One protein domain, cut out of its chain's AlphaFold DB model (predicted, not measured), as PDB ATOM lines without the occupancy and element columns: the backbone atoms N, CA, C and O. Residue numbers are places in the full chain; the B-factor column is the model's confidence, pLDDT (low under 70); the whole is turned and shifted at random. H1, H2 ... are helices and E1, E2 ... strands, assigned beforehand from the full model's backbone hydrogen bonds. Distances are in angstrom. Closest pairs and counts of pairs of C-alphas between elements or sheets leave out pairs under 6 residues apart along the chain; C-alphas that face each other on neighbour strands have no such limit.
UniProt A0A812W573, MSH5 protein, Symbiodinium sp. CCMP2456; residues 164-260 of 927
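Overview. This is residues 164 to 260 of the 927 residues of the protein "MSH5 protein" of Symbiodinium sp. CCMP2456 (UniProt A0A812W573). A strongly twisted wall of two strand hairpins, E1 with E2 and E3 with E4, has H4 packed over E2 and the first part of H1 by edge strand E1, while H3 lies away from the sheet, at the opposite end from H4. The printed part has 97 residues, in the order H1 H2 E1 E2 H3 E3 E4 H4. The antiparallel sheet runs E1 E2 E4 E3; the class is mixed. It is compact, radius of gyration of the C-alphas 13.6 A, spanning 37 by 35 by 20 A.

Along the chain. Find C-alpha 164 at (42.663, -59.439, 193.300); H1 runs from there to residue 177, 20.5 A. Next come H2, residues 183 to 186, E1, 190 to 194, and E2, 198 to 204, 19.4 A long. H3 holds 215 to 223, E3 235 to 239, E4 243 to 247, and H4 249 to 257, ending at C-alpha (34.317, -52.565, 180.048).

Arrangement. Look across the sheet: N 192 and O 200 are 2.8 A apart between E1 and E2, N 201 and O 246 2.9 A between E2 and E4, N 237 and O 245 2.9 A between E4 and E3. H1 and H4 form two layers with it, helices on one face of a sheet. H4 is over E2 at a height over the sheet of 7.9 A, closest at C-alphas 199 and 251, 5.2 A. H1 touches H2 with residues 171 to 175 alone, closest at C-alphas 171 and 186, 5.9 A. H2 only grazes the sheet; H3 is not on it. Every O i to N i+4 pair is within hydrogen-bond range in H3 and H4, 9 of 10 in H1; H2 is too short for one.

Size, cuts and confidence. The farthest C-alphas, Ser 210 and Glu 257, are 38.5 A apart. The printed part has no cut, and H3 to E3 is the long link. Look for pLDDT under 70 at residues 177 to 186, 207 to 226, 228 and 241.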
ATOM      1  N   SER A 164      42.615 -59.040 191.888       86.81
ATOM      2  CA  SER A 164      42.663 -59.439 193.300       86.81
ATOM      3  C   SER A 164      41.601 -58.713 194.139       86.81
ATOM      4  O   SER A 164      40.933 -59.334 194.976       86.81
ATOM      5  N   ASP A 165      41.373 -57.426 193.866       86.94
ATOM      6  CA  ASP A 165      40.316 -56.636 194.508       86.94
ATOM      7  C   ASP A 165      38.922 -57.122 194.085       86.94
ATOM      8  O   ASP A 165      38.052 -57.364 194.927       86.94
ATOM      9  N   ILE A 166      38.722 -57.369 192.785       86.88
ATOM     10  CA  ILE A 166      37.465 -57.908 192.243       86.88
ATOM     11  C   ILE A 166      37.182 -59.308 192.799       86.88
ATOM     12  O   ILE A 166      36.047 -59.603 193.179       86.88
ATOM     13  N   ALA A 167      38.206 -60.158 192.911       86.12
ATOM     14  CA  ALA A 167      38.070 -61.465 193.543       86.12
ATOM     15  C   ALA A 167      37.595 -61.331 194.996       86.12
ATOM     16  O   ALA A 167      36.739 -62.097 195.429       86.12
ATOM     17  N   SER A 168      38.100 -60.346 195.742       85.06
ATOM     18  CA  SER A 168      37.696 -60.096 197.132       85.06
ATOM     19  C   SER A 168      36.236 -59.639 197.248       85.06
ATOM     20  O   SER A 168      35.518 -60.099 198.138       85.06
ATOM     21  N   LEU A 169      35.764 -58.800 196.321       84.69
ATOM     22  CA  LEU A 169      34.366 -58.358 196.259       84.69
ATOM     23  C   LEU A 169      33.410 -59.499 195.886       84.69
ATOM     24  O   LEU A 169      32.376 -59.688 196.531       84.69
ATOM     25  N   GLU A 170      33.765 -60.306 194.884       83.94
ATOM     26  CA  GLU A 170      32.932 -61.434 194.461       83.94
ATOM     27  C   GLU A 170      32.876 -62.523 195.548       83.94
ATOM     28  O   GLU A 170      31.821 -63.118 195.775       83.94
ATOM     29  N   LYS A 171      33.960 -62.720 196.315       84.00
ATOM     30  CA  LYS A 171      33.956 -63.574 197.517       84.00
ATOM     31  C   LYS A 171      32.915 -63.120 198.537       84.00
ATOM     32  O   LYS A 171      32.133 -63.942 199.012       84.00
ATOM     33  N   GLN A 172      32.858 -61.823 198.846       80.69
ATOM     34  CA  GLN A 172      31.868 -61.275 199.782       80.69
ATOM     35  C   GLN A 172      30.427 -61.483 199.284       80.69
ATOM     36  O   GLN A 172      29.553 -61.855 200.069       80.69
ATOM     37  N   ARG A 173      30.186 -61.325 197.975       82.19
ATOM     38  CA  ARG A 173      28.877 -61.564 197.341       82.19
ATOM     39  C   ARG A 173      28.452 -63.035 197.380       82.19
ATOM     40  O   ARG A 173      27.277 -63.330 197.603       82.19
ATOM     41  N   LEU A 174      29.382 -63.967 197.174       77.75
ATOM     42  CA  LEU A 174      29.104 -65.407 197.234       77.75
ATOM     43  C   LEU A 174      28.813 -65.875 198.669       77.75
ATOM     44  O   LEU A 174      27.924 -66.702 198.879       77.75
ATOM     45  N   LEU A 175      29.496 -65.301 199.667       74.81
ATOM     46  CA  LEU A 175      29.242 -65.577 201.087       74.81
ATOM     47  C   LEU A 175      27.843 -65.127 201.544       74.81
ATOM     48  O   LEU A 175      27.293 -65.731 202.462       74.81
ATOM     49  N   SER A 176      27.243 -64.115 200.906       70.31
ATOM     50  CA  SER A 176      25.888 -63.653 201.242       70.31
ATOM     51  C   SER A 176      24.764 -64.506 200.633       70.31
ATOM     52  O   SER A 176      23.624 -64.394 201.074       70.31
ATOM     53  N   HIS A 177      25.065 -65.346 199.634       64.44
ATOM     54  CA  HIS A 177      24.087 -66.182 198.915       64.44
ATOM     55  C   HIS A 177      24.238 -67.694 199.189       64.44
ATOM     56  O   HIS A 177      23.329 -68.461 198.872       64.44
ATOM     57  N   GLY A 178      25.363 -68.146 199.760       57.47
ATOM     58  CA  GLY A 178      25.703 -69.567 199.903       57.47
ATOM     59  C   GLY A 178      25.481 -70.162 201.303       57.47
ATOM     60  O   GLY A 178      25.821 -69.566 202.321       57.47
ATOM     61  N   GLY A 179      24.969 -71.398 201.362       56.28
ATOM     62  CA  GLY A 179      24.961 -72.221 202.579       56.28
ATOM     63  C   GLY A 179      26.355 -72.765 202.950       56.28
ATOM     64  O   GLY A 179      27.264 -72.806 202.121       56.28
ATOM     65  N   LYS A 180      26.516 -73.243 204.197       53.34
ATOM     66  CA  LYS A 180      27.792 -73.677 204.823       53.34
ATOM     67  C   LYS A 180      28.659 -74.672 204.012       53.34
ATOM     68  O   LYS A 180      29.833 -74.823 204.334       53.34
ATOM     69  N   SER A 181      28.134 -75.351 202.983       53.69
ATOM     70  CA  SER A 181      28.892 -76.337 202.188       53.69
ATOM     71  C   SER A 181      29.829 -75.732 201.131       53.69
ATOM     72  O   SER A 181      30.740 -76.423 200.684       53.69
ATOM     73  N   LEU A 182      29.650 -74.461 200.745       58.03
ATOM     74  CA  LEU A 182      30.449 -73.789 199.700       58.03
ATOM     75  C   LEU A 182      31.588 -72.912 200.246       58.03
ATOM     76  O   LEU A 182      32.436 -72.458 199.483       58.03
ATOM     77  N   GLN A 183      31.662 -72.720 201.565       63.00
ATOM     78  CA  GLN A 183      32.541 -71.741 202.216       63.00
ATOM     79  C   GLN A 183      34.035 -71.944 201.885       63.00
ATOM     80  O   GLN A 183      34.723 -70.999 201.521       63.00
ATOM     81  N   ARG A 184      34.512 -73.201 201.878       61.50
ATOM     82  CA  ARG A 184      35.906 -73.539 201.521       61.50
ATOM     83  C   ARG A 184      36.251 -73.305 200.045       61.50
ATOM     84  O   ARG A 184      37.410 -73.063 199.731       61.50
ATOM     85  N   ALA A 185      35.277 -73.418 199.142       63.28
ATOM     86  CA  ALA A 185      35.489 -73.176 197.715       63.28
ATOM     87  C   ALA A 185      35.478 -71.671 197.404       63.28
ATOM     88  O   ALA A 185      36.274 -71.212 196.587       63.28
ATOM     89  N   VAL A 186      34.627 -70.905 198.099       69.12
ATOM     90  CA  VAL A 186      34.510 -69.447 197.946       69.12
ATOM     91  C   VAL A 186      35.806 -68.734 198.348       69.12
ATOM     92  O   VAL A 186      36.287 -67.892 197.594       69.12
ATOM     93  N   ASP A 187      36.449 -69.129 199.451       71.12
ATOM     94  CA  ASP A 187      37.714 -68.511 199.895       71.12
ATOM     95  C   ASP A 187      38.847 -68.634 198.857       71.12
ATOM     96  O   ASP A 187      39.742 -67.785 198.780       71.12
ATOM     97  N   ALA A 188      38.768 -69.651 197.997       78.00
ATOM     98  CA  ALA A 188      39.757 -69.954 196.977       78.00
ATOM     99  C   ALA A 188      39.439 -69.372 195.586       78.00
ATOM    100  O   ALA A 188      40.165 -69.698 194.647       78.00
ATOM    101  N   VAL A 189      38.405 -68.533 195.423       85.81
ATOM    102  CA  VAL A 189      38.094 -67.867 194.140       85.81
ATOM    103  C   VAL A 189      39.239 -66.947 193.710       85.81
ATOM    104  O   VAL A 189      39.739 -66.155 194.511       85.81
ATOM    105  N   LEU A 190      39.628 -67.033 192.437       87.56
ATOM    106  CA  LEU A 190      40.571 -66.118 191.785       87.56
ATOM    107  C   LEU A 190      40.002 -65.659 190.443       87.56
ATOM    108  O   LEU A 190      39.232 -66.392 189.824       87.56
ATOM    109  N   PHE A 191      40.405 -64.480 189.985       90.50
ATOM    110  CA  PHE A 191      40.116 -64.009 188.636       90.50
ATOM    111  C   PHE A 191      41.387 -64.026 187.794       90.50
ATOM    112  O   PHE A 191      42.467 -63.689 188.272       90.50
ATOM    113  N   HIS A 192      41.241 -64.427 186.539       88.88
ATOM    114  CA  HIS A 192      42.320 -64.532 185.569       88.88
ATOM    115  C   HIS A 192      41.936 -63.780 184.307       88.88
ATOM    116  O   HIS A 192      40.783 -63.832 183.879       88.88
ATOM    117  N   TYR A 193      42.915 -63.127 183.697       89.12
ATOM    118  CA  TYR A 193      42.800 -62.588 182.354       89.12
ATOM    119  C   TYR A 193      43.611 -63.465 181.403       89.12
ATOM    120  O   TYR A 193      44.799 -63.699 181.623       89.12
ATOM    121  N   PHE A 194      42.954 -63.956 180.358       87.00
ATOM    122  CA  PHE A 194      43.588 -64.694 179.275       87.00
ATOM    123  C   PHE A 194      43.406 -63.891 177.985       87.00
ATOM    124  O   PHE A 194      42.257 -63.629 177.619       87.00
ATOM    125  N   PRO A 195      44.480 -63.510 177.274       83.06
ATOM    126  CA  PRO A 195      44.349 -62.898 175.953       83.06
ATOM    127  C   PRO A 195      43.459 -63.758 175.044       83.06
ATOM    128  O   PRO A 195      43.513 -64.986 175.114       83.06
ATOM    129  N   GLN A 196      42.611 -63.128 174.229       82.06
ATOM    130  CA  GLN A 196      41.613 -63.725 173.324       82.06
ATOM    131  C   GLN A 196      40.442 -64.472 173.987       82.06
ATOM    132  O   GLN A 196      39.353 -64.518 173.420       82.06
ATOM    133  N   LEU A 197      40.626 -65.040 175.182       85.06
ATOM    134  CA  LEU A 197      39.560 -65.716 175.937       85.06
ATOM    135  C   LEU A 197      38.843 -64.762 176.915       85.06
ATOM    136  O   LEU A 197      37.694 -64.994 177.303       85.06
ATOM    137  N   GLY A 198      39.502 -63.677 177.314       87.94
ATOM    138  CA  GLY A 198      38.992 -62.680 178.247       87.94
ATOM    139  C   GLY A 198      39.073 -63.110 179.715       87.94
ATOM    140  O   GLY A 198      39.824 -64.014 180.105       87.94
ATOM    141  N   PHE A 199      38.287 -62.446 180.555       92.25
ATOM    142  CA  PHE A 199      38.308 -62.613 182.005       92.25
ATOM    143  C   PHE A 199      37.556 -63.865 182.455       92.25
ATOM    144  O   PHE A 199      36.477 -64.176 181.950       92.25
ATOM    145  N   HIS A 200      38.102 -64.583 183.431       92.12
ATOM    146  CA  HIS A 200      37.524 -65.816 183.957       92.12
ATOM    147  C   HIS A 200      37.686 -65.901 185.467       92.12
ATOM    148  O   HIS A 200      38.761 -65.635 186.002       92.12
ATOM    149  N   ALA A 201      36.636 -66.346 186.148       90.44
ATOM    150  CA  ALA A 201      36.721 -66.726 187.549       90.44
ATOM    151  C   ALA A 201      37.148 -68.194 187.648       90.44
ATOM    152  O   ALA A 201      36.732 -69.022 186.838       90.44
ATOM    153  N   SER A 202      37.970 -68.542 188.632       89.00
ATOM    154  CA  SER A 202      38.453 -69.907 188.813       89.00
ATOM    155  C   SER A 202      38.260 -70.425 190.229       89.00
ATOM    156  O   SER A 202      38.380 -69.686 191.210       89.00
ATOM    157  N   LEU A 203      38.032 -71.732 190.325       86.38
ATOM    158  CA  LEU A 203      37.922 -72.480 191.574       86.38
ATOM    159  C   LEU A 203      38.912 -73.645 191.595       86.38
ATOM    160  O   LEU A 203      39.257 -74.155 190.529       86.38
ATOM    161  N   PRO A 204      39.360 -74.106 192.776       82.31
ATOM    162  CA  PRO A 204      40.149 -75.329 192.880       82.31
ATOM    163  C   PRO A 204      39.429 -76.510 192.228       82.31
ATOM    164  O   PRO A 204      38.228 -76.698 192.428       82.31
ATOM    165  N   ASN A 205      40.163 -77.305 191.454       77.75
ATOM    166  CA  ASN A 205      39.612 -78.493 190.824       77.75
ATOM    167  C   ASN A 205      39.501 -79.628 191.868       77.75
ATOM    168  O   ASN A 205      40.531 -80.068 192.382       77.75
ATOM    169  N   PRO A 206      38.288 -80.123 192.196       71.06
ATOM    170  CA  PRO A 206      38.084 -81.110 193.261       71.06
ATOM    171  C   PRO A 206      38.704 -82.488 192.977       71.06
ATOM    172  O   PRO A 206      38.869 -83.268 193.911       71.06
ATOM    173  N   ILE A 207      39.068 -82.785 191.725       65.94
ATOM    174  CA  ILE A 207      39.738 -84.036 191.322       65.94
ATOM    175  C   ILE A 207      41.248 -83.869 191.085       65.94
ATOM    176  O   ILE A 207      41.931 -84.831 190.749       65.94
ATOM    177  N   ALA A 208      41.816 -82.676 191.302       62.34
ATOM    178  CA  ALA A 208      43.258 -82.462 191.118       62.34
ATOM    179  C   ALA A 208      44.122 -83.329 192.059       62.34
ATOM    180  O   ALA A 208      45.278 -83.608 191.756       62.34
ATOM    181  N   SER A 209      43.568 -83.787 193.187       55.09
ATOM    182  CA  SER A 209      44.242 -84.683 194.134       55.09
ATOM    183  C   SER A 209      44.180 -86.171 193.763       55.09
ATOM    184  O   SER A 209      44.860 -86.961 194.411       55.09
ATOM    185  N   SER A 210      43.378 -86.574 192.765       55.53
ATOM    186  CA  SER A 210      43.217 -87.982 192.351       55.53
ATOM    187  C   SER A 210      44.047 -88.388 191.127       55.53
ATOM    188  O   SER A 210      43.955 -89.530 190.699       55.53
ATOM    189  N   GLY A 211      44.882 -87.497 190.581       51.22
ATOM    190  CA  GLY A 211      45.878 -87.829 189.550       51.22
ATOM    191  C   GLY A 211      45.362 -87.980 188.112       51.22
ATOM    192  O   GLY A 211      46.173 -87.931 187.197       51.22
ATOM    193  N   GLU A 212      44.050 -88.087 187.893       52.53
ATOM    194  CA  GLU A 212      43.434 -88.166 186.560       52.53
ATOM    195  C   GLU A 212      42.843 -86.801 186.164       52.53
ATOM    196  O   GLU A 212      41.754 -86.427 186.605       52.53
ATOM    197  N   VAL A 213      43.558 -86.038 185.329       55.16
ATOM    198  CA  VAL A 213      43.028 -84.839 184.645       55.16
ATOM    199  C   VAL A 213      42.870 -85.153 183.156       55.16
ATOM    200  O   VAL A 213      43.271 -84.388 182.281       55.16
ATOM    201  N   ASP A 214      42.307 -86.324 182.877       58.94
ATOM    202  CA  ASP A 214      42.159 -86.858 181.528       58.94
ATOM    203  C   ASP A 214      40.763 -86.498 180.984       58.94
ATOM    204  O   ASP A 214      39.838 -86.186 181.747       58.94
ATOM    205  N   ALA A 215      40.585 -86.531 179.659       56.44
ATOM    206  CA  ALA A 215      39.308 -86.204 179.009       56.44
ATOM    207  C   ALA A 215      38.132 -87.037 179.568       56.44
ATOM    208  O   ALA A 215      37.042 -86.497 179.784       56.44
ATOM    209  N   ASP A 216      38.393 -88.302 179.913       55.91
ATOM    210  CA  ASP A 216      37.423 -89.235 180.495       55.91
ATOM    211  C   ASP A 216      36.983 -88.839 181.916       55.91
ATOM    212  O   ASP A 216      35.800 -88.936 182.247       55.91
ATOM    213  N   GLY A 217      37.890 -88.310 182.747       63.75
ATOM    214  CA  GLY A 217      37.577 -87.817 184.097       63.75
ATOM    215  C   GLY A 217      36.703 -86.555 184.075       63.75
ATOM    216  O   GLY A 217      35.782 -86.394 184.884       63.75
ATOM    217  N   MET A 218      36.929 -85.688 183.085       62.50
ATOM    218  CA  MET A 218      36.108 -84.504 182.814       62.50
ATOM    219  C   MET A 218      34.715 -84.853 182.272       62.50
ATOM    220  O   MET A 218      33.724 -84.231 182.672       62.50
ATOM    221  N   GLU A 219      34.601 -85.864 181.404       57.88
ATOM    222  CA  GLU A 219      33.305 -86.363 180.931       57.88
ATOM    223  C   GLU A 219      32.517 -87.052 182.061       57.88
ATOM    224  O   GLU A 219      31.299 -86.872 182.176       57.88
ATOM    225  N   LEU A 220      33.209 -87.739 182.978       59.78
ATOM    226  CA  LEU A 220      32.633 -88.316 184.197       59.78
ATOM    227  C   LEU A 220      32.063 -87.253 185.149       59.78
ATOM    228  O   LEU A 220      30.970 -87.444 185.686       59.78
ATOM    229  N   LEU A 221      32.756 -86.123 185.338       64.00
ATOM    230  CA  LEU A 221      32.256 -84.993 186.135       64.00
ATOM    231  C   LEU A 221      31.013 -84.344 185.510       64.00
ATOM    232  O   LEU A 221      30.077 -84.004 186.241       64.00
ATOM    233  N   LYS A 222      30.980 -84.213 184.174       63.12
ATOM    234  CA  LYS A 222      29.804 -83.725 183.432       63.12
ATOM    235  C   LYS A 222      28.618 -84.688 183.555       63.12
ATOM    236  O   LYS A 222      27.515 -84.237 183.852       63.12
ATOM    237  N   ARG A 223      28.832 -86.005 183.401       57.81
ATOM    238  CA  ARG A 223      27.773 -87.033 183.520       57.81
ATOM    239  C   ARG A 223      27.236 -87.201 184.942       57.81
ATOM    240  O   ARG A 223      26.049 -87.462 185.102       57.81
ATOM    241  N   LYS A 224      28.080 -87.060 185.970       59.31
ATOM    242  CA  LYS A 224      27.672 -87.185 187.383       59.31
ATOM    243  C   LYS A 224      27.089 -85.898 187.984       59.31
ATOM    244  O   LYS A 224      26.700 -85.912 189.148       59.31
ATOM    245  N   GLY A 225      27.034 -84.793 187.232       60.03
ATOM    246  CA  GLY A 225      26.558 -83.501 187.746       60.03
ATOM    247  C   GLY A 225      27.438 -82.932 188.867       60.03
ATOM    248  O   GLY A 225      26.955 -82.196 189.721       60.03
ATOM    249  N   CYS A 226      28.724 -83.300 188.897       62.91
ATOM    250  CA  CYS A 226      29.651 -82.964 189.981       62.91
ATOM    251  C   CYS A 226      30.471 -81.690 189.724       62.91
ATOM    252  O   CYS A 226      31.337 -81.365 190.533       62.91
ATOM    253  N   ILE A 227      30.235 -80.974 188.617       70.25
ATOM    254  CA  ILE A 227      30.835 -79.650 188.401       70.25
ATOM    255  C   ILE A 227      30.187 -78.686 189.400       70.25
ATOM    256  O   ILE A 227      28.972 -78.484 189.330       70.25
ATOM    257  N   PRO A 228      30.956 -78.076 190.321       69.56
ATOM    258  CA  PRO A 228      30.395 -77.123 191.263       69.56
ATOM    259  C   PRO A 228      29.767 -75.958 190.498       69.56
ATOM    260  O   PRO A 228      30.430 -75.358 189.649       69.56
ATOM    261  N   GLN A 229      28.510 -75.640 190.807       73.62
ATOM    262  CA  GLN A 229      27.847 -74.421 190.353       73.62
ATOM    263  C   GLN A 229      27.765 -73.458 191.546       73.62
ATOM    264  O   GLN A 229      26.894 -73.619 192.400       73.62
ATOM    265  N   PRO A 230      28.701 -72.500 191.668       71.44
ATOM    266  CA  PRO A 230      28.842 -71.683 192.878       71.44
ATOM    267  C   PRO A 230      27.689 -70.694 193.046       71.44
ATOM    268  O   PRO A 230      27.304 -70.371 194.166       71.44
ATOM    269  N   ALA A 231      27.156 -70.225 191.919       75.44
ATOM    270  CA  ALA A 231      26.049 -69.293 191.822       75.44
ATOM    271  C   ALA A 231      25.322 -69.495 190.475       75.44
ATOM    272  O   ALA A 231      25.918 -70.035 189.533       75.44
ATOM    273  N   PRO A 232      24.041 -69.098 190.362       76.62
ATOM    274  CA  PRO A 232      23.246 -69.310 189.150       76.62
ATOM    275  C   PRO A 232      23.777 -68.548 187.924       76.62
ATOM    276  O   PRO A 232      23.549 -68.981 186.798       76.62
ATOM    277  N   ASP A 233      24.512 -67.450 188.123       83.81
ATOM    278  CA  ASP A 233      25.109 -66.608 187.076       83.81
ATOM    279  C   ASP A 233      26.467 -67.120 186.549       83.81
ATOM    280  O   ASP A 233      27.015 -66.572 185.584       83.81
ATOM    281  N   TRP A 234      27.013 -68.188 187.145       87.50
ATOM    282  CA  TRP A 234      28.299 -68.774 186.765       87.50
ATOM    283  C   TRP A 234      28.121 -69.912 185.754       87.50
ATOM    284  O   TRP A 234      27.559 -70.962 186.066       87.50
ATOM    285  N   SER A 235      28.673 -69.737 184.550       87.38
ATOM    286  CA  SER A 235      28.712 -70.764 183.503       87.38
ATOM    287  C   SER A 235      30.121 -71.328 183.344       87.38
ATOM    288  O   SER A 235      31.056 -70.588 183.039       87.38
ATOM    289  N   TYR A 236      30.280 -72.635 183.512       87.44
ATOM    290  CA  TYR A 236      31.548 -73.331 183.281       87.44
ATOM    291  C   TYR A 236      32.060 -73.131 181.841       87.44
ATOM    292  O   TYR A 236      31.255 -73.093 180.912       87.44
ATOM    293  N   GLN A 237      33.379 -72.985 181.661       89.06
ATOM    294  CA  GLN A 237      34.019 -72.815 180.346       89.06
ATOM    295  C   GLN A 237      34.968 -73.977 180.036       89.06
ATOM    296  O   GLN A 237      34.723 -74.757 179.118       89.06
ATOM    297  N   PHE A 238      36.031 -74.115 180.826       85.19
ATOM    298  CA  PHE A 238      37.052 -75.145 180.651       85.19
ATOM    299  C   PHE A 238      37.706 -75.487 181.994       85.19
ATOM    300  O   PHE A 238      37.525 -74.794 182.996       85.19
ATOM    301  N   ALA A 239      38.462 -76.581 182.039       80.31
ATOM    302  CA  ALA A 239      39.268 -76.960 183.194       80.31
ATOM    303  C   ALA A 239      40.750 -76.838 182.848       80.31
ATOM    304  O   ALA A 239      41.160 -77.181 181.743       80.31
ATOM    305  N   GLY A 240      41.543 -76.374 183.807       75.25
ATOM    306  CA  GLY A 240      42.988 -76.559 183.818       75.25
ATOM    307  C   GLY A 240      43.388 -77.671 184.789       75.25
ATOM    308  O   GLY A 240      42.555 -78.211 185.519       75.25
ATOM    309  N   GLY A 241      44.691 -77.966 184.846       69.56
ATOM    310  CA  GLY A 241      45.248 -79.026 185.698       69.56
ATOM    311  C   GLY A 241      44.809 -78.946 187.165       69.56
ATOM    312  O   GLY A 241      44.341 -79.924 187.738       69.56
ATOM    313  N   SER A 242      44.897 -77.759 187.771       76.56
ATOM    314  CA  SER A 242      44.620 -77.553 189.201       76.56
ATOM    315  C   SER A 242      43.321 -76.795 189.501       76.56
ATOM    316  O   SER A 242      42.917 -76.717 190.664       76.56
ATOM    317  N   ARG A 243      42.663 -76.209 188.488       84.69
ATOM    318  CA  ARG A 243      41.539 -75.271 188.671       84.69
ATOM    319  C   ARG A 243      40.493 -75.388 187.562       84.69
ATOM    320  O   ARG A 243      40.825 -75.672 186.419       84.69
ATOM    321  N   LEU A 244      39.233 -75.135 187.900       85.69
ATOM    322  CA  LEU A 244      38.107 -75.039 186.968       85.69
ATOM    323  C   LEU A 244      37.827 -73.566 186.654       85.69
ATOM    324  O   LEU A 244      37.815 -72.755 187.580       85.69
ATOM    325  N   PHE A 245      37.584 -73.227 185.386       89.06
ATOM    326  CA  PHE A 245      37.351 -71.858 184.920       89.06
ATOM    327  C   PHE A 245      35.893 -71.638 184.516       89.06
ATOM    328  O   PHE A 245      35.271 -72.451 183.826       89.06
ATOM    329  N   TYR A 246      35.357 -70.499 184.937       89.19
ATOM    330  CA  TYR A 246      33.963 -70.112 184.795       89.19
ATOM    331  C   TYR A 246      33.855 -68.689 184.255       89.19
ATOM    332  O   TYR A 246      34.691 -67.822 184.523       89.19
ATOM    333  N   LYS A 247      32.759 -68.442 183.542       92.62
ATOM    334  CA  LYS A 247      32.300 -67.120 183.140       92.62
ATOM    335  C   LYS A 247      31.138 -66.712 184.039       92.62
ATOM    336  O   LYS A 247      30.065 -67.309 183.968       92.62
ATOM    337  N   CYS A 248      31.360 -65.732 184.904       89.62
ATOM    338  CA  CYS A 248      30.326 -65.128 185.743       89.62
ATOM    339  C   CYS A 248      29.915 -63.755 185.202       89.62
ATOM    340  O   CYS A 248      30.590 -63.204 184.330       89.62
ATOM    341  N   ASP A 249      28.838 -63.175 185.734       89.25
ATOM    342  CA  ASP A 249      28.382 -61.842 185.317       89.25
ATOM    343  C   ASP A 249      29.451 -60.767 185.522       89.25
ATOM    344  O   ASP A 249      29.613 -59.899 184.666       89.25
ATOM    345  N   MET A 250      30.235 -60.857 186.601       88.31
ATOM    346  CA  MET A 250      31.361 -59.951 186.830       88.31
ATOM    347  C   MET A 250      32.424 -60.090 185.732       88.31
ATOM    348  O   MET A 250      32.860 -59.093 185.171       88.31
ATOM    349  N   ALA A 251      32.791 -61.320 185.358       88.94
ATOM    350  CA  ALA A 251      33.749 -61.563 184.281       88.94
ATOM    351  C   ALA A 251      33.249 -61.034 182.922       88.94
ATOM    352  O   ALA A 251      34.012 -60.392 182.209       88.94
ATOM    353  N   ARG A 252      31.958 -61.223 182.599       91.56
ATOM    354  CA  ARG A 252      31.340 -60.676 181.373       91.56
ATOM    355  C   ARG A 252      31.345 -59.144 181.349       91.56
ATOM    356  O   ARG A 252      31.543 -58.545 180.292       91.56
ATOM    357  N   ARG A 253      31.125 -58.504 182.503       89.56
ATOM    358  CA  ARG A 253      31.231 -57.042 182.633       89.56
ATOM    359  C   ARG A 253      32.655 -56.571 182.379       89.56
ATOM    360  O   ARG A 253      32.831 -55.656 181.587       89.56
ATOM    361  N   LEU A 254      33.654 -57.242 182.955       88.81
ATOM    362  CA  LEU A 254      35.063 -56.917 182.712       88.81
ATOM    363  C   LEU A 254      35.445 -57.057 181.235       88.81
ATOM    364  O   LEU A 254      36.129 -56.185 180.711       88.81
ATOM    365  N   ASP A 255      34.960 -58.087 180.531       88.31
ATOM    366  CA  ASP A 255      35.194 -58.188 179.082       88.31
ATOM    367  C   ASP A 255      34.559 -57.031 178.302       88.31
ATOM    368  O   ASP A 255      35.104 -56.603 177.292       88.31
ATOM    369  N   THR A 256      33.405 -56.531 178.748       88.62
ATOM    370  CA  THR A 256      32.694 -55.440 178.064       88.62
ATOM    371  C   THR A 256      33.335 -54.080 178.352       88.62
ATOM    372  O   THR A 256      33.413 -53.239 177.462       88.62
ATOM    373  N   GLU A 257      33.780 -53.852 179.589       86.50
ATOM    374  CA  GLU A 257      34.317 -52.565 180.048       86.50
ATOM    375  C   GLU A 257      35.811 -52.394 179.742       86.50
ATOM    376  O   GLU A 257      36.237 -51.298 179.384       86.50
ATOM    377  N   ILE A 258      36.606 -53.459 179.884       85.94
ATOM    378  CA  ILE A 258      38.066 -53.433 179.688       85.94
ATOM    379  C   ILE A 258      38.439 -54.007 178.312       85.94
ATOM    380  O   ILE A 258      39.292 -53.460 177.610       85.94
ATOM    381  N   GLY A 259      37.784 -55.096 177.902       86.62
ATOM    382  CA  GLY A 259      38.093 -55.795 176.656       86.62
ATOM    383  C   GLY A 259      39.455 -56.492 176.667       86.62
ATOM    384  O   GLY A 259      40.028 -56.793 177.716       86.62
ATOM    385  N   ASP A 260      39.971 -56.777 175.470       87.31
ATOM    386  CA  ASP A 260      41.271 -57.425 175.298       87.31
ATOM    387  C   ASP A 260      42.398 -56.386 175.202       87.31
ATOM    388  O   ASP A 260      42.675 -55.842 174.131       87.31
TER     389      ASP A 260